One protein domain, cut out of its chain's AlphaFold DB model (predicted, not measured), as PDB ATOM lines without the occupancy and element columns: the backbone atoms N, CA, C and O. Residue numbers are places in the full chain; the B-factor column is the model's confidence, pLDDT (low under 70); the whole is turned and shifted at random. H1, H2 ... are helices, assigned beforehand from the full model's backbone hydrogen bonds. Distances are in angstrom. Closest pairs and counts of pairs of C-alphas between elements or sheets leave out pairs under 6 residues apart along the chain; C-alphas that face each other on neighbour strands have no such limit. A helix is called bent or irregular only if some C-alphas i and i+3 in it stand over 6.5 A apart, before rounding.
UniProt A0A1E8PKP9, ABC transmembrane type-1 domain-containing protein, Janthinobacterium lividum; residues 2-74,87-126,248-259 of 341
ATOM      1  N   LEU A   2     150.049 121.412 149.871       77.19
ATOM      2  CA  LEU A   2     150.479 122.414 148.880       77.19
ATOM      3  C   LEU A   2     151.599 121.948 147.927       77.19
ATOM      4  O   LEU A   2     151.917 122.643 146.973       77.19
ATOM      5  N   TRP A   3     152.183 120.772 148.157       76.69
ATOM      6  CA  TRP A   3     153.240 120.222 147.309       76.69
ATOM      7  C   TRP A   3     152.716 119.694 145.959       76.69
ATOM      8  O   TRP A   3     153.465 119.697 144.991       76.69
ATOM      9  N   LEU A   4     151.438 119.302 145.867       75.69
ATOM     10  CA  LEU A   4     150.795 118.864 144.618       75.69
ATOM     11  C   LEU A   4     150.687 119.990 143.576       75.69
ATOM     12  O   LEU A   4     151.209 119.817 142.476       75.69
ATOM     13  N   PRO A   5     150.097 121.164 143.892       76.56
ATOM     14  CA  PRO A   5     150.086 122.278 142.945       76.56
ATOM     15  C   PRO A   5     151.499 122.796 142.652       76.56
ATOM     16  O   PRO A   5     151.775 123.228 141.538       76.56
ATOM     17  N   GLN A   6     152.424 122.695 143.613       78.19
ATOM     18  CA  GLN A   6     153.828 123.047 143.402       78.19
ATOM     19  C   GLN A   6     154.506 122.107 142.388       78.19
ATOM     20  O   GLN A   6     155.204 122.577 141.493       78.19
ATOM     21  N   ALA A   7     154.260 120.796 142.475       77.94
ATOM     22  CA  ALA A   7     154.749 119.816 141.507       77.94
ATOM     23  C   ALA A   7     154.134 120.028 140.114       77.94
ATOM     24  O   ALA A   7     154.847 119.958 139.115       77.94
ATOM     25  N   ALA A   8     152.840 120.357 140.042       76.31
ATOM     26  CA  ALA A   8     152.173 120.686 138.784       76.31
ATOM     27  C   ALA A   8     152.776 121.939 138.123       76.31
ATOM     28  O   ALA A   8     153.061 121.926 136.927       76.31
ATOM     29  N   LEU A   9     153.049 122.994 138.899       76.88
ATOM     30  CA  LEU A   9     153.712 124.205 138.400       76.88
ATOM     31  C   LEU A   9     155.134 123.932 137.904       76.88
ATOM     32  O   LEU A   9     155.530 124.486 136.882       76.88
ATOM     33  N   LEU A  10     155.889 123.069 138.592       78.69
ATOM     34  CA  LEU A  10     157.218 122.651 138.138       78.69
ATOM     35  C   LEU A  10     157.144 121.862 136.827       78.69
ATOM     36  O   LEU A  10     157.912 122.139 135.910       78.69
ATOM     37  N   ALA A  11     156.201 120.924 136.706       76.75
ATOM     38  CA  ALA A  11     155.985 120.180 135.466       76.75
ATOM     39  C   ALA A  11     155.608 121.116 134.305       76.75
ATOM     40  O   ALA A  11     156.154 120.998 133.207       76.75
ATOM     41  N   TRP A  12     154.737 122.096 134.560       76.94
ATOM     42  CA  TRP A  12     154.367 123.112 133.578       76.94
ATOM     43  C   TRP A  12     155.556 123.993 133.173       76.94
ATOM     44  O   TRP A  12     155.753 124.247 131.986       76.94
ATOM     45  N   ALA A  13     156.393 124.402 134.132       74.75
ATOM     46  CA  ALA A  13     157.602 125.177 133.862       74.75
ATOM     47  C   ALA A  13     158.571 124.416 132.946       74.75
ATOM     48  O   ALA A  13     159.056 124.971 131.960       74.75
ATOM     49  N   VAL A  14     158.806 123.130 133.228       78.75
ATOM     50  CA  VAL A  14     159.664 122.263 132.405       78.75
ATOM     51  C   VAL A  14     159.106 122.117 130.987       78.75
ATOM     52  O   VAL A  14     159.869 122.153 130.022       78.75
ATOM     53  N   GLN A  15     157.784 122.005 130.838       72.75
ATOM     54  CA  GLN A  15     157.143 121.956 129.523       72.75
ATOM     55  C   GLN A  15     157.302 123.278 128.756       72.75
ATOM     56  O   GLN A  15     157.619 123.267 127.568       72.75
ATOM     57  N   ALA A  16     157.117 124.419 129.424       71.44
ATOM     58  CA  ALA A  16     157.266 125.740 128.815       71.44
ATOM     59  C   ALA A  16     158.707 126.002 128.339       71.44
ATOM     60  O   ALA A  16     158.910 126.617 127.291       71.44
ATOM     61  N   MET A  17     159.708 125.481 129.059       71.12
ATOM     62  CA  MET A  17     161.120 125.588 128.672       71.12
ATOM     63  C   MET A  17     161.451 124.835 127.376       71.12
ATOM     64  O   MET A  17     162.316 125.284 126.626       71.12
ATOM     65  N   GLN A  18     160.751 123.739 127.071       72.44
ATOM     66  CA  GLN A  18     160.938 123.006 125.810       72.44
ATOM     67  C   GLN A  18     160.415 123.785 124.589       72.44
ATOM     68  O   GLN A  18     160.856 123.534 123.473       72.44
ATOM     69  N   GLY A  19     159.517 124.759 124.791       68.44
ATOM     70  CA  GLY A  19     158.924 125.585 123.732       68.44
ATOM     71  C   GLY A  19     159.738 126.818 123.306       68.44
ATOM     72  O   GLY A  19     159.246 127.607 122.507       68.44
ATOM     73  N   GLY A  20     160.952 127.028 123.835       65.06
ATOM     74  CA  GLY A  20     161.872 128.089 123.382       65.06
ATOM     75  C   GLY A  20     161.715 129.477 124.032       65.06
ATOM     76  O   GLY A  20     162.523 130.367 123.772       65.06
ATOM     77  N   ALA A  21     160.750 129.690 124.932       62.09
ATOM     78  CA  ALA A  21     160.555 130.967 125.634       62.09
ATOM     79  C   ALA A  21     161.350 131.030 126.960       62.09
ATOM     80  O   ALA A  21     160.777 130.967 128.045       62.09
ATOM     81  N   LEU A  22     162.684 131.124 126.899       65.81
ATOM     82  CA  LEU A  22     163.541 130.710 128.025       65.81
ATOM     83  C   LEU A  22     163.471 131.533 129.332       65.81
ATOM     84  O   LEU A  22     163.707 130.949 130.384       65.81
ATOM     85  N   TRP A  23     163.176 132.841 129.326       65.25
ATOM     86  CA  TRP A  23     163.302 133.655 130.559       65.25
ATOM     87  C   TRP A  23     161.997 134.295 131.053       65.25
ATOM     88  O   TRP A  23     161.666 134.166 132.230       65.25
ATOM     89  N   ARG A  24     161.197 134.919 130.173       65.31
ATOM     90  CA  ARG A  24     159.910 135.541 130.567       65.31
ATOM     91  C   ARG A  24     158.839 134.512 130.936       65.31
ATOM     92  O   ARG A  24     158.070 134.752 131.861       65.31
ATOM     93  N   ALA A  25     158.819 133.358 130.266       67.94
ATOM     94  CA  ALA A  25     157.854 132.298 130.561       67.94
ATOM     95  C   ALA A  25     158.205 131.501 131.832       67.94
ATOM     96  O   ALA A  25     157.325 130.875 132.410       67.94
ATOM     97  N   ALA A  26     159.461 131.554 132.298       70.50
ATOM     98  CA  ALA A  26     159.922 130.856 133.501       70.50
ATOM     99  C   ALA A  26     159.727 131.665 134.803       70.50
ATOM    100  O   ALA A  26     159.624 131.082 135.882       70.50
ATOM    101  N   LEU A  27     159.608 132.995 134.713       79.00
ATOM    102  CA  LEU A  27     159.400 133.884 135.867       79.00
ATOM    103  C   LEU A  27     158.041 133.672 136.555       79.00
ATOM    104  O   LEU A  27     157.983 133.570 137.778       79.00
ATOM    105  N   LEU A  28     156.958 133.558 135.779       79.19
ATOM    106  CA  LEU A  28     155.605 133.285 136.288       79.19
ATOM    107  C   LEU A  28     155.502 131.976 137.101       79.19
ATOM    108  O   LEU A  28     155.020 132.024 138.235       79.19
ATOM    109  N   PRO A  29     155.966 130.814 136.601       79.25
ATOM    110  CA  PRO A  29     155.925 129.584 137.381       79.25
ATOM    111  C   PRO A  29     156.887 129.607 138.567       79.25
ATOM    112  O   PRO A  29     156.531 129.104 139.630       79.25
ATOM    113  N   ALA A  30     158.067 130.220 138.430       80.62
ATOM    114  CA  ALA A  30     158.997 130.375 139.547       80.62
ATOM    115  C   ALA A  30     158.376 131.202 140.688       80.62
ATOM    116  O   ALA A  30     158.446 130.797 141.850       80.62
ATOM    117  N   ALA A  31     157.695 132.304 140.361       86.00
ATOM    118  CA  ALA A  31     156.964 133.114 141.332       86.00
ATOM    119  C   ALA A  31     155.811 132.330 141.983       86.00
ATOM    120  O   ALA A  31     155.638 132.395 143.199       86.00
ATOM    121  N   GLY A  32     155.068 131.532 141.208       85.38
ATOM    122  CA  GLY A  32     154.015 130.656 141.734       85.38
ATOM    123  C   GLY A  32     154.544 129.596 142.707       85.38
ATOM    124  O   GLY A  32     153.969 129.388 143.776       85.38
ATOM    125  N   VAL A  33     155.675 128.964 142.382       84.12
ATOM    126  CA  VAL A  33     156.354 127.992 143.255       84.12
ATOM    127  C   VAL A  33     156.847 128.658 144.539       84.12
ATOM    128  O   VAL A  33     156.659 128.094 145.619       84.12
ATOM    129  N   LEU A  34     157.433 129.855 144.442       87.69
ATOM    130  CA  LEU A  34     157.882 130.624 145.603       87.69
ATOM    131  C   LEU A  34     156.700 130.986 146.512       87.69
ATOM    132  O   LEU A  34     156.752 130.730 147.713       87.69
ATOM    133  N   LEU A  35     155.616 131.517 145.940       90.12
ATOM    134  CA  LEU A  35     154.417 131.912 146.677       90.12
ATOM    135  C   LEU A  35     153.790 130.722 147.412       90.12
ATOM    136  O   LEU A  35     153.515 130.809 148.608       90.12
ATOM    137  N   LEU A  36     153.610 129.589 146.726       87.56
ATOM    138  CA  LEU A  36     153.105 128.363 147.351       87.56
ATOM    139  C   LEU A  36     154.064 127.821 148.414       87.56
ATOM    140  O   LEU A  36     153.606 127.309 149.434       87.56
ATOM    141  N   GLY A  37     155.376 127.949 148.200       86.44
ATOM    142  CA  GLY A  37     156.401 127.579 149.173       86.44
ATOM    143  C   GLY A  37     156.307 128.408 150.453       86.44
ATOM    144  O   GLY A  37     156.275 127.843 151.547       86.44
ATOM    145  N   VAL A  38     156.179 129.731 150.327       90.94
ATOM    146  CA  VAL A  38     156.000 130.649 151.461       90.94
ATOM    147  C   VAL A  38     154.677 130.381 152.173       90.94
ATOM    148  O   VAL A  38     154.655 130.256 153.395       90.94
ATOM    149  N   LEU A  39     153.582 130.214 151.429       91.12
ATOM    150  CA  LEU A  39     152.268 129.928 152.001       91.12
ATOM    151  C   LEU A  39     152.255 128.579 152.733       91.12
ATOM    152  O   LEU A  39     151.698 128.459 153.822       91.12
ATOM    153  N   ARG A  40     152.940 127.570 152.185       88.25
ATOM    154  CA  ARG A  40     153.151 126.278 152.844       88.25
ATOM    155  C   ARG A  40     153.949 126.426 154.130       88.25
ATOM    156  O   ARG A  40     153.504 125.912 155.153       88.25
ATOM    157  N   ALA A  41     155.094 127.104 154.085       87.50
ATOM    158  CA  ALA A  41     155.936 127.315 155.258       87.50
ATOM    159  C   ALA A  41     155.179 128.084 156.351       87.50
ATOM    160  O   ALA A  41     155.230 127.705 157.521       87.50
ATOM    161  N   GLY A  42     154.401 129.100 155.963       92.06
ATOM    162  CA  GLY A  42     153.517 129.848 156.851       92.06
ATOM    163  C   GLY A  42     152.470 128.952 157.508       92.06
ATOM    164  O   GLY A  42     152.395 128.897 158.733       92.06
ATOM    165  N   CYS A  43     151.713 128.185 156.719       89.81
ATOM    166  CA  CYS A  43     150.705 127.253 157.228       89.81
ATOM    167  C   CYS A  43     151.300 126.166 158.137       89.81
ATOM    168  O   CYS A  43     150.718 125.853 159.175       89.81
ATOM    169  N   GLU A  44     152.455 125.597 157.782       87.31
ATOM    170  CA  GLU A  44     153.137 124.587 158.598       87.31
ATOM    171  C   GLU A  44     153.630 125.182 159.925       87.31
ATOM    172  O   GLU A  44     153.402 124.586 160.979       87.31
ATOM    173  N   ALA A  45     154.222 126.380 159.907       88.31
ATOM    174  CA  ALA A  45     154.659 127.072 161.118       88.31
ATOM    175  C   ALA A  45     153.477 127.452 162.023       88.31
ATOM    176  O   ALA A  45     153.534 127.265 163.241       88.31
ATOM    177  N   TRP A  46     152.386 127.957 161.443       91.44
ATOM    178  CA  TRP A  46     151.191 128.352 162.190       91.44
ATOM    179  C   TRP A  46     150.465 127.140 162.781       91.44
ATOM    180  O   TRP A  46     150.092 127.143 163.956       91.44
ATOM    181  N   GLY A  47     150.348 126.064 161.997       89.62
ATOM    182  CA  GLY A  47     149.828 124.778 162.451       89.62
ATOM    183  C   GLY A  47     150.667 124.192 163.584       89.62
ATOM    184  O   GLY A  47     150.115 123.808 164.613       89.62
ATOM    185  N   ALA A  48     151.997 124.197 163.454       87.06
ATOM    186  CA  ALA A  48     152.897 123.710 164.495       87.06
ATOM    187  C   ALA A  48     152.728 124.490 165.806       87.06
ATOM    188  O   ALA A  48     152.590 123.877 166.863       87.06
ATOM    189  N   ARG A  49     152.662 125.829 165.750       90.88
ATOM    190  CA  ARG A  49     152.448 126.673 166.940       90.88
ATOM    191  C   ARG A  49     151.131 126.351 167.646       90.88
ATOM    192  O   ARG A  49     151.133 126.164 168.861       90.88
ATOM    193  N   ARG A  50     150.024 126.223 166.903       91.88
ATOM    194  CA  ARG A  50     148.722 125.847 167.485       91.88
ATOM    195  C   ARG A  50     148.728 124.450 168.093       91.88
ATOM    196  O   ARG A  50     148.198 124.270 169.184       91.88
ATOM    197  N   MET A  51     149.345 123.479 167.423       90.19
ATOM    198  CA  MET A  51     149.461 122.119 167.956       90.19
ATOM    199  C   MET A  51     150.291 122.086 169.241       90.19
ATOM    200  O   MET A  51     149.914 121.394 170.180       90.19
ATOM    201  N   TYR A  52     151.380 122.857 169.317       90.69
ATOM    202  CA  TYR A  52     152.174 122.986 170.542       90.69
ATOM    203  C   TYR A  52     151.379 123.613 171.692       90.69
ATOM    204  O   TYR A  52     151.436 123.094 172.807       90.69
ATOM    205  N   ALA A  53     150.622 124.683 171.427       92.62
ATOM    206  CA  ALA A  53     149.779 125.329 172.432       92.62
ATOM    207  C   ALA A  53     148.697 124.371 172.963       92.62
ATOM    208  O   ALA A  53     148.643 124.118 174.165       92.62
ATOM    209  N   ALA A  54     147.931 123.744 172.064       92.81
ATOM    210  CA  ALA A  54     146.886 122.788 172.430       92.81
ATOM    211  C   ALA A  54     147.445 121.553 173.162       92.81
ATOM    212  O   ALA A  54     146.850 121.067 174.120       92.81
ATOM    213  N   ALA A  55     148.614 121.043 172.755       92.38
ATOM    214  CA  ALA A  55     149.250 119.910 173.428       92.38
ATOM    215  C   ALA A  55     149.714 120.259 174.852       92.38
ATOM    216  O   ALA A  55     149.605 119.422 175.749       92.38
ATOM    217  N   ARG A  56     150.219 121.480 175.077       92.69
ATOM    218  CA  ARG A  56     150.610 121.957 176.413       92.69
ATOM    219  C   ARG A  56     149.404 122.147 177.328       92.69
ATOM    220  O   ARG A  56     149.482 121.747 178.484       92.69
ATOM    221  N   GLU A  57     148.310 122.696 176.811       94.38
ATOM    222  CA  GLU A  57     147.046 122.845 177.544       94.38
ATOM    223  C   GLU A  57     146.424 121.487 177.901       94.38
ATOM    224  O   GLU A  57     145.964 121.256 179.022       94.38
ATOM    225  N   HIS A  58     146.482 120.526 176.980       93.81
ATOM    226  CA  HIS A  58     146.025 119.170 177.263       93.81
ATOM    227  C   HIS A  58     146.892 118.494 178.338       93.81
ATOM    228  O   HIS A  58     146.369 117.863 179.256       93.81
ATOM    229  N   LEU A  59     148.217 118.674 178.278       93.62
ATOM    230  CA  LEU A  59     149.128 118.163 179.299       93.62
ATOM    231  C   LEU A  59     148.893 118.817 180.670       93.62
ATOM    232  O   LEU A  59     148.910 118.113 181.678       93.62
ATOM    233  N   SER A  60     148.675 120.134 180.739       94.06
ATOM    234  CA  SER A  60     148.399 120.805 182.016       94.06
ATOM    235  C   SER A  60     147.100 120.296 182.639       94.06
ATOM    236  O   SER A  60     147.075 119.995 183.831       94.06
ATOM    237  N   THR A  61     146.063 120.094 181.824       95.00
ATOM    238  CA  THR A  61     144.785 119.520 182.263       95.00
ATOM    239  C   THR A  61     144.972 118.112 182.832       95.00
ATOM    240  O   THR A  61     144.505 117.822 183.932       95.00
ATOM    241  N   LEU A  62     145.725 117.252 182.136       94.12
ATOM    242  CA  LEU A  62     146.046 115.905 182.616       94.12
ATOM    243  C   LEU A  62     146.848 115.934 183.924       94.12
ATOM    244  O   LEU A  62     146.555 115.163 184.835       94.12
ATOM    245  N   ARG A  63     147.824 116.843 184.062       94.25
ATOM    246  CA  ARG A  63     148.593 117.002 185.309       94.25
ATOM    247  C   ARG A  63     147.691 117.366 186.487       94.25
ATOM    248  O   ARG A  63     147.831 116.773 187.553       94.25
ATOM    249  N   VAL A  64     146.745 118.287 186.291       94.25
ATOM    250  CA  VAL A  64     145.774 118.671 187.328       94.25
ATOM    251  C   VAL A  64     144.857 117.500 187.682       94.25
ATOM    252  O   VAL A  64     144.683 117.209 188.864       94.25
ATOM    253  N   GLN A  65     144.324 116.783 186.690       94.44
ATOM    254  CA  GLN A  65     143.457 115.620 186.916       94.44
ATOM    255  C   GLN A  65     144.173 114.507 187.691       94.44
ATOM    256  O   GLN A  65     143.621 113.970 188.650       94.44
ATOM    257  N   VAL A  66     145.417 114.189 187.323       92.12
ATOM    258  CA  VAL A  66     146.217 113.169 188.014       92.12
ATOM    259  C   VAL A  66     146.573 113.621 189.431       92.12
ATOM    260  O   VAL A  66     146.454 112.828 190.363       92.12
ATOM    261  N   ALA A  67     146.949 114.890 189.628       91.50
ATOM    262  CA  ALA A  67     147.233 115.430 190.956       91.50
ATOM    263  C   ALA A  67     145.997 115.376 191.873       91.50
ATOM    264  O   ALA A  67     146.098 114.943 193.020       91.50
ATOM    265  N   GLN A  68     144.819 115.735 191.356       93.62
ATOM    266  CA  GLN A  68     143.554 115.630 192.087       93.62
ATOM    267  C   GLN A  68     143.187 114.175 192.397       93.62
ATOM    268  O   GLN A  68     142.775 113.874 193.517       93.62
ATOM    269  N   ALA A  69     143.366 113.257 191.444       90.31
ATOM    270  CA  ALA A  69     143.127 111.832 191.660       90.31
ATOM    271  C   ALA A  69     144.057 111.251 192.741       90.31
ATOM    272  O   ALA A  69     143.615 110.458 193.572       90.31
ATOM    273  N   LEU A  70     145.322 111.685 192.781       88.88
ATOM    274  CA  LEU A  70     146.267 111.298 193.830       88.88
ATOM    275  C   LEU A  70     145.926 111.895 195.197       88.88
ATOM    276  O   LEU A  70     146.138 111.225 196.207       88.88
ATOM    277  N   ALA A  71     145.424 113.131 195.232       88.62
ATOM    278  CA  ALA A  71     145.025 113.808 196.465       88.62
ATOM    279  C   ALA A  71     143.762 113.193 197.090       88.62
ATOM    280  O   ALA A  71     143.618 113.196 198.306       88.62
ATOM    281  N   ARG A  72     142.862 112.637 196.267       89.44
ATOM    282  CA  ARG A  72     141.638 111.959 196.726       89.44
ATOM    283  C   ARG A  72     141.871 110.537 197.247       89.44
ATOM    284  O   ARG A  72     140.964 109.970 197.849       89.44
ATOM    285  N   ARG A  73     143.044 109.935 197.016       86.69
ATOM    286  CA  ARG A  73     143.368 108.602 197.549       86.69
ATOM    287  C   ARG A  73     143.771 108.676 199.020       86.69
ATOM    288  O   ARG A  73     144.509 109.570 199.425       86.69
ATOM    289  N   SER A  74     143.330 107.685 199.795       85.44
ATOM    290  CA  SER A  74     143.686 107.559 201.211       85.44
ATOM    291  C   SER A  74     145.209 107.439 201.395       85.44
ATOM    292  O   SER A  74     145.849 106.674 200.663       85.44
ATOM    293  N   ALA A  87     155.474 111.725 191.489       88.75
ATOM    294  CA  ALA A  87     156.025 113.040 191.181       88.75
ATOM    295  C   ALA A  87     156.939 113.002 189.946       88.75
ATOM    296  O   ALA A  87     156.775 113.831 189.056       88.75
ATOM    297  N   SER A  88     157.836 112.011 189.842       90.12
ATOM    298  CA  SER A  88     158.708 111.830 188.670       90.12
ATOM    299  C   SER A  88     157.903 111.575 187.389       90.12
ATOM    300  O   SER A  88     158.166 112.199 186.361       90.12
ATOM    301  N   VAL A  89     156.858 110.740 187.440       91.31
ATOM    302  CA  VAL A  89     155.998 110.478 186.274       91.31
ATOM    303  C   VAL A  89     155.273 111.746 185.811       91.31
ATOM    304  O   VAL A  89     155.252 112.039 184.617       91.31
ATOM    305  N   ILE A  90     154.699 112.521 186.734       91.69
ATOM    306  CA  ILE A  90     153.942 113.744 186.413       91.69
ATOM    307  C   ILE A  90     154.871 114.875 185.933       91.69
ATOM    308  O   ILE A  90     154.500 115.650 185.040       91.69
ATOM    309  N   ALA A  91     156.068 114.982 186.518       88.88
ATOM    310  CA  ALA A  91     157.032 116.030 186.210       88.88
ATOM    311  C   ALA A  91     157.804 115.743 184.916       88.88
ATOM    312  O   ALA A  91     157.732 116.554 183.996       88.88
ATOM    313  N   GLU A  92     158.482 114.596 184.823       88.50
ATOM    314  CA  GLU A  92     159.373 114.255 183.706       88.50
ATOM    315  C   GLU A  92     158.666 113.436 182.627       88.50
ATOM    316  O   GLU A  92     158.621 113.847 181.467       88.50
ATOM    317  N   GLN A  93     158.078 112.287 182.980       88.62
ATOM    318  CA  GLN A  93     157.561 111.369 181.954       88.62
ATOM    319  C   GLN A  93     156.355 111.939 181.201       88.62
ATOM    320  O   GLN A  93     156.195 111.703 180.004       88.62
ATOM    321  N   ALA A  94     155.533 112.754 181.864       90.31
ATOM    322  CA  ALA A  94     154.389 113.398 181.234       90.31
ATOM    323  C   ALA A  94     154.798 114.380 180.114       90.31
ATOM    324  O   ALA A  94     154.013 114.616 179.194       90.31
ATOM    325  N   GLU A  95     156.027 114.916 180.119       91.19
ATOM    326  CA  GLU A  95     156.493 115.786 179.030       91.19
ATOM    327  C   GLU A  95     156.632 115.048 177.695       91.19
ATOM    328  O   GLU A  95     156.473 115.672 176.643       91.19
ATOM    329  N   ALA A  96     156.814 113.722 177.712       89.12
ATOM    330  CA  ALA A  96     156.872 112.896 176.504       89.12
ATOM    331  C   ALA A  96     155.545 112.875 175.715       89.12
ATOM    332  O   ALA A  96     155.532 112.568 174.520       89.12
ATOM    333  N   ILE A  97     154.429 113.278 176.334       90.00
ATOM    334  CA  ILE A  97     153.118 113.379 175.673       90.00
ATOM    335  C   ILE A  97     153.105 114.515 174.638       90.00
ATOM    336  O   ILE A  97     152.489 114.386 173.576       90.00
ATOM    337  N   VAL A  98     153.818 115.618 174.894       90.81
ATOM    338  CA  VAL A  98     153.857 116.778 173.987       90.81
ATOM    339  C   VAL A  98     154.440 116.416 172.614       90.81
ATOM    340  O   VAL A  98     153.750 116.628 171.613       90.81
ATOM    341  N   PRO A  99     155.662 115.851 172.495       88.06
ATOM    342  CA  PRO A  99     156.203 115.479 171.191       88.06
ATOM    343  C   PRO A  99     155.367 114.393 170.500       88.06
ATOM    344  O   PRO A  99     155.272 114.418 169.273       88.06
ATOM    345  N   TYR A 100     154.704 113.499 171.244       87.75
ATOM    346  CA  TYR A 100     153.767 112.532 170.665       87.75
ATOM    347  C   TYR A 100     152.586 113.229 169.970       87.75
ATOM    348  O   TYR A 100     152.319 112.989 168.788       87.75
ATOM    349  N   LEU A 101     151.907 114.148 170.659       87.50
ATOM    350  CA  LEU A 101     150.759 114.860 170.094       87.50
ATOM    351  C   LEU A 101     151.157 115.773 168.930       87.50
ATOM    352  O   LEU A 101     150.436 115.842 167.936       87.50
ATOM    353  N   VAL A 102     152.309 116.437 169.025       88.88
ATOM    354  CA  VAL A 102     152.733 117.432 168.033       88.88
ATOM    355  C   VAL A 102     153.397 116.808 166.806       88.88
ATOM    356  O   VAL A 102     153.234 117.318 165.700       88.88
ATOM    357  N   ARG A 103     154.156 115.717 166.956       83.94
ATOM    358  CA  ARG A 103     154.933 115.135 165.844       83.94
ATOM    359  C   ARG A 103     154.302 113.868 165.293       83.94
ATOM    360  O   ARG A 103     154.143 113.752 164.078       83.94
ATOM    361  N   TYR A 104     153.921 112.937 166.164       85.44
ATOM    362  CA  TYR A 104     153.481 111.609 165.737       85.44
ATOM    363  C   TYR A 104     152.087 111.636 165.105       85.44
ATOM    364  O   TYR A 104     151.914 111.141 163.991       85.44
ATOM    365  N   LYS A 105     151.101 112.267 165.759       84.12
ATOM    366  CA  LYS A 105     149.735 112.364 165.211       84.12
ATOM    367  C   LYS A 105     149.712 113.006 163.811       84.12
ATOM    368  O   LYS A 105     149.167 112.381 162.900       84.12
ATOM    369  N   PRO A 106     150.331 114.181 163.574       85.31
ATOM    370  CA  PRO A 106     150.335 114.785 162.241       85.31
ATOM    371  C   PRO A 106     151.127 113.975 161.213       85.31
ATOM    372  O   PRO A 106     150.751 113.932 160.042       85.31
ATOM    373  N   ALA A 107     152.219 113.320 161.623       83.56
ATOM    374  CA  ALA A 107     152.970 112.437 160.737       83.56
ATOM    375  C   ALA A 107     152.122 111.243 160.280       83.56
ATOM    376  O   ALA A 107     152.072 110.971 159.083       83.56
ATOM    377  N   ARG A 108     151.386 110.603 161.197       87.19
ATOM    378  CA  ARG A 108     150.483 109.488 160.883       87.19
ATOM    379  C   ARG A 108     149.427 109.879 159.848       87.19
ATOM    380  O   ARG A 108     149.234 109.158 158.876       87.19
ATOM    381  N   TRP A 109     148.793 111.040 160.017       88.38
ATOM    382  CA  TRP A 109     147.821 111.546 159.043       88.38
ATOM    383  C   TRP A 109     148.442 111.790 157.669       88.38
ATOM    384  O   TRP A 109     147.845 111.422 156.662       88.38
ATOM    385  N   LYS A 110     149.650 112.365 157.605       85.31
ATOM    386  CA  LYS A 110     150.357 112.562 156.330       85.31
ATOM    387  C   LYS A 110     150.658 111.234 155.639       85.31
ATOM    388  O   LYS A 110     150.404 111.123 154.449       85.31
ATOM    389  N   VAL A 111     151.152 110.237 156.373       85.69
ATOM    390  CA  VAL A 111     151.466 108.911 155.815       85.69
ATOM    391  C   VAL A 111     150.216 108.217 155.268       85.69
ATOM    392  O   VAL A 111     150.307 107.562 154.239       85.69
ATOM    393  N   LEU A 112     149.053 108.395 155.901       87.88
ATOM    394  CA  LEU A 112     147.799 107.801 155.431       87.88
ATOM    395  C   LEU A 112     147.185 108.560 154.243       87.88
ATOM    396  O   LEU A 112     146.742 107.951 153.274       87.88
ATOM    397  N   LEU A 113     147.152 109.894 154.309       89.12
ATOM    398  CA  LEU A 113     146.453 110.722 153.323       89.12
ATOM    399  C   LEU A 113     147.256 110.937 152.039       89.12
ATOM    400  O   LEU A 113     146.669 110.999 150.964       89.12
ATOM    401  N   VAL A 114     148.583 111.079 152.124       86.88
ATOM    402  CA  VAL A 114     149.415 111.402 150.952       86.88
ATOM    403  C   VAL A 114     149.291 110.343 149.846       86.88
ATOM    404  O   VAL A 114     148.991 110.742 148.720       86.88
ATOM    405  N   PRO A 115     149.449 109.031 150.114       86.44
ATOM    406  CA  PRO A 115     149.304 108.003 149.083       86.44
ATOM    407  C   PRO A 115     147.911 107.978 148.448       86.44
ATOM    408  O   PRO A 115     147.804 107.837 147.235       86.44
ATOM    409  N   LEU A 116     146.848 108.181 149.239       88.56
ATOM    410  CA  LEU A 116     145.471 108.229 148.733       88.56
ATOM    411  C   LEU A 116     145.254 109.398 147.769       88.56
ATOM    412  O   LEU A 116     144.636 109.228 146.721       88.56
ATOM    413  N   VAL A 117     145.794 110.575 148.090       87.44
ATOM    414  CA  VAL A 117     145.701 111.739 147.200       87.44
ATOM    415  C   VAL A 117     146.514 111.518 145.922       87.44
ATOM    416  O   VAL A 117     146.036 111.850 144.842       87.44
ATOM    417  N   ILE A 118     147.710 110.924 146.019       84.50
ATOM    418  CA  ILE A 118     148.510 110.553 144.840       84.50
ATOM    419  C   ILE A 118     147.722 109.591 143.949       84.50
ATOM    420  O   ILE A 118     147.628 109.814 142.746       84.50
ATOM    421  N   LEU A 119     147.107 108.561 144.532       85.81
ATOM    422  CA  LEU A 119     146.297 107.596 143.796       85.81
ATOM    423  C   LEU A 119     145.108 108.273 143.099       85.81
ATOM    424  O   LEU A 119     144.887 108.043 141.911       85.81
ATOM    425  N   ALA A 120     144.387 109.155 143.798       87.00
ATOM    426  CA  ALA A 120     143.266 109.907 143.234       87.00
ATOM    427  C   ALA A 120     143.689 110.791 142.049       87.00
ATOM    428  O   ALA A 120     142.952 110.902 141.072       87.00
ATOM    429  N   VAL A 121     144.887 111.383 142.108       82.88
ATOM    430  CA  VAL A 121     145.441 112.195 141.015       82.88
ATOM    431  C   VAL A 121     145.908 111.329 139.846       82.88
ATOM    432  O   VAL A 121     145.705 111.719 138.704       82.88
ATOM    433  N   VAL A 122     146.507 110.160 140.088       82.56
ATOM    434  CA  VAL A 122     147.061 109.303 139.021       82.56
ATOM    435  C   VAL A 122     145.988 108.481 138.296       82.56
ATOM    436  O   VAL A 122     146.101 108.263 137.092       82.56
ATOM    437  N   THR A 123     144.920 108.071 138.984       83.19
ATOM    438  CA  THR A 123     143.819 107.259 138.420       83.19
ATOM    439  C   THR A 123     143.210 107.814 137.120       83.19
ATOM    440  O   THR A 123     143.070 107.045 136.167       83.19
ATOM    441  N   PRO A 124     142.873 109.117 137.002       79.69
ATOM    442  CA  PRO A 124     142.360 109.667 135.747       79.69
ATOM    443  C   PRO A 124     143.417 109.759 134.631       79.69
ATOM    444  O   PRO A 124     143.045 109.836 133.463       79.69
ATOM    445  N   LEU A 125     144.718 109.745 134.956       73.88
ATOM    446  CA  LEU A 125     145.800 109.789 133.962       73.88
ATOM    447  C   LEU A 125     146.048 108.408 133.351       73.88
ATOM    448  O   LEU A 125     146.148 108.277 132.133       73.88
ATOM    449  N   SER A 126     146.164 107.381 134.193       78.50
ATOM    450  CA  SER A 126     146.343 106.002 133.750       78.50
ATOM    451  C   SER A 126     145.882 105.025 134.821       78.50
ATOM    452  O   SER A 126     146.380 105.033 135.950       78.50
ATOM    453  N   GLU A 248     146.211 109.495 123.868       56.41
ATOM    454  CA  GLU A 248     147.670 109.659 123.952       56.41
ATOM    455  C   GLU A 248     148.071 110.548 125.146       56.41
ATOM    456  O   GLU A 248     147.575 111.671 125.311       56.41
ATOM    457  N   LEU A 249     148.994 110.052 125.974       54.03
ATOM    458  CA  LEU A 249     149.632 110.804 127.058       54.03
ATOM    459  C   LEU A 249     150.581 111.859 126.466       54.03
ATOM    460  O   LEU A 249     151.772 111.615 126.299       54.03
ATOM    461  N   SER A 250     150.082 113.063 126.180       52.41
ATOM    462  CA  SER A 250     150.962 114.219 125.978       52.41
ATOM    463  C   SER A 250     151.238 114.911 127.318       52.41
ATOM    464  O   SER A 250     150.305 115.206 128.073       52.41
ATOM    465  N   LEU A 251     152.514 115.204 127.619       51.53
ATOM    466  CA  LEU A 251     152.949 115.899 128.851       51.53
ATOM    467  C   LEU A 251     152.121 117.173 129.133       51.53
ATOM    468  O   LEU A 251     151.824 117.498 130.282       51.53
ATOM    469  N   GLY A 252     151.690 117.869 128.075       50.72
ATOM    470  CA  GLY A 252     150.862 119.073 128.168       50.72
ATOM    471  C   GLY A 252     149.429 118.839 128.668       50.72
ATOM    472  O   GLY A 252     148.859 119.732 129.300       50.72
ATOM    473  N   ARG A 253     148.833 117.656 128.449       53.12
ATOM    474  CA  ARG A 253     147.446 117.352 128.863       53.12
ATOM    475  C   ARG A 253     147.316 116.883 130.306       53.12
ATOM    476  O   ARG A 253     146.378 117.294 130.986       53.12
ATOM    477  N   ALA A 254     148.299 116.138 130.812       47.62
ATOM    478  CA  ALA A 254     148.378 115.808 132.237       47.62
ATOM    479  C   ALA A 254     148.410 117.076 133.116       47.62
ATOM    480  O   ALA A 254     147.808 117.120 134.187       47.62
ATOM    481  N   CYS A 255     149.054 118.140 132.624       47.62
ATOM    482  CA  CYS A 255     149.149 119.423 133.315       47.62
ATOM    483  C   CYS A 255     147.889 120.300 133.152       47.62
ATOM    484  O   CYS A 255     147.417 120.895 134.121       47.62
ATOM    485  N   SER A 256     147.295 120.348 131.952       41.66
ATOM    486  CA  SER A 256     146.102 121.173 131.675       41.66
ATOM    487  C   SER A 256     144.795 120.601 132.236       41.66
ATOM    488  O   SER A 256     143.892 121.373 132.533       41.66
ATOM    489  N   SER A 257     144.699 119.289 132.478       41.97
ATOM    490  CA  SER A 257     143.549 118.702 133.188       41.97
ATOM    491  C   SER A 257     143.533 119.022 134.689       41.97
ATOM    492  O   SER A 257     142.467 118.997 135.298       41.97
ATOM    493  N   CYS A 258     144.694 119.282 135.303       42.44
ATOM    494  CA  CYS A 258     144.801 119.601 136.731       42.44
ATOM    495  C   CYS A 258     144.697 121.116 136.983       42.44
ATOM    496  O   CYS A 258     144.227 121.557 138.032       42.44
ATOM    497  N   CYS A 259     145.087 121.925 135.994       41.28
ATOM    498  CA  CYS A 259     144.937 123.373 136.017       41.28
ATOM    499  C   CYS A 259     143.554 123.759 135.479       41.28
ATOM    500  O   CYS A 259     143.380 124.116 134.317       41.28
TER     501      CYS A 259
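AT A GLANCE: This is residues 2 to 74, 87 to 126 and 248 to 259 of the 341 residues of the protein "ABC transmembrane type-1 domain-containing protein" of Janthinobacterium lividum (UniProt A0A1E8PKP9). One very long helix, H2, makes the length of a rod, with H1 folded back along its beginning as a hairpin and little H5 packed on H1. Farther along, arm H4a of bent H4 packs on H2, and H4b diverges from it. The printed part has 125 residues, 105 of them in five named helices, H1 to H5 in order along the chain, with no named strand; its class is all helix, and the whole is extended, with a radius of gyration of the C-alphas of 23.4 A and spans of 81 by 31 by 18 A.

IN THESE COORDINATES: H1, residues 3 to 18, begins at C-alpha 3 (153.240, 120.222, 147.309). H2, residues 24 to 71, measures 71.0 A. H3 is residues 87 to 91. H4, residues 93 to 122, is one helix by its hydrogen bonds but bent, C-alphas 102 and 105 being 6.5 A apart: H4a is 93 to 102, H4b 105 to 122, 26.5 A and irregular, with C-alphas 112 and 115 6.53 A apart. H5, residues 251 to 256, ends at C-alpha 256 (146.102, 121.173, 131.675).

HOW THE PARTS SIT: H1 and residues 25 to 37 of H2 touch, closest C-alphas Gln 6 and Val 33, 5.6 A, at a shallow tilt of 13 degrees, opposite ways. H2 touches H4a with residues 48 to 63 alone, closest C-alphas Ala 55 and Val 98, 5.6 A. H5 touches H1, C-alphas Cys 255 and Ala 8 closest at 6.4 A. H2 and H4b are apart. Every O i to N i+4 pair is within hydrogen-bond range in H1 and H3; H2 has 42 of 44, H4b 12 of 14, H5 1 of 2, and H4a 2 of 6, with 5 of 7 O i to N i+3.

THE WHOLE: The cuts span 16.8 A from C-alpha 74 to 87 and 10.5 A from 126 to 248. Residues 19 to 25 and 248 to 259 have pLDDT under 70.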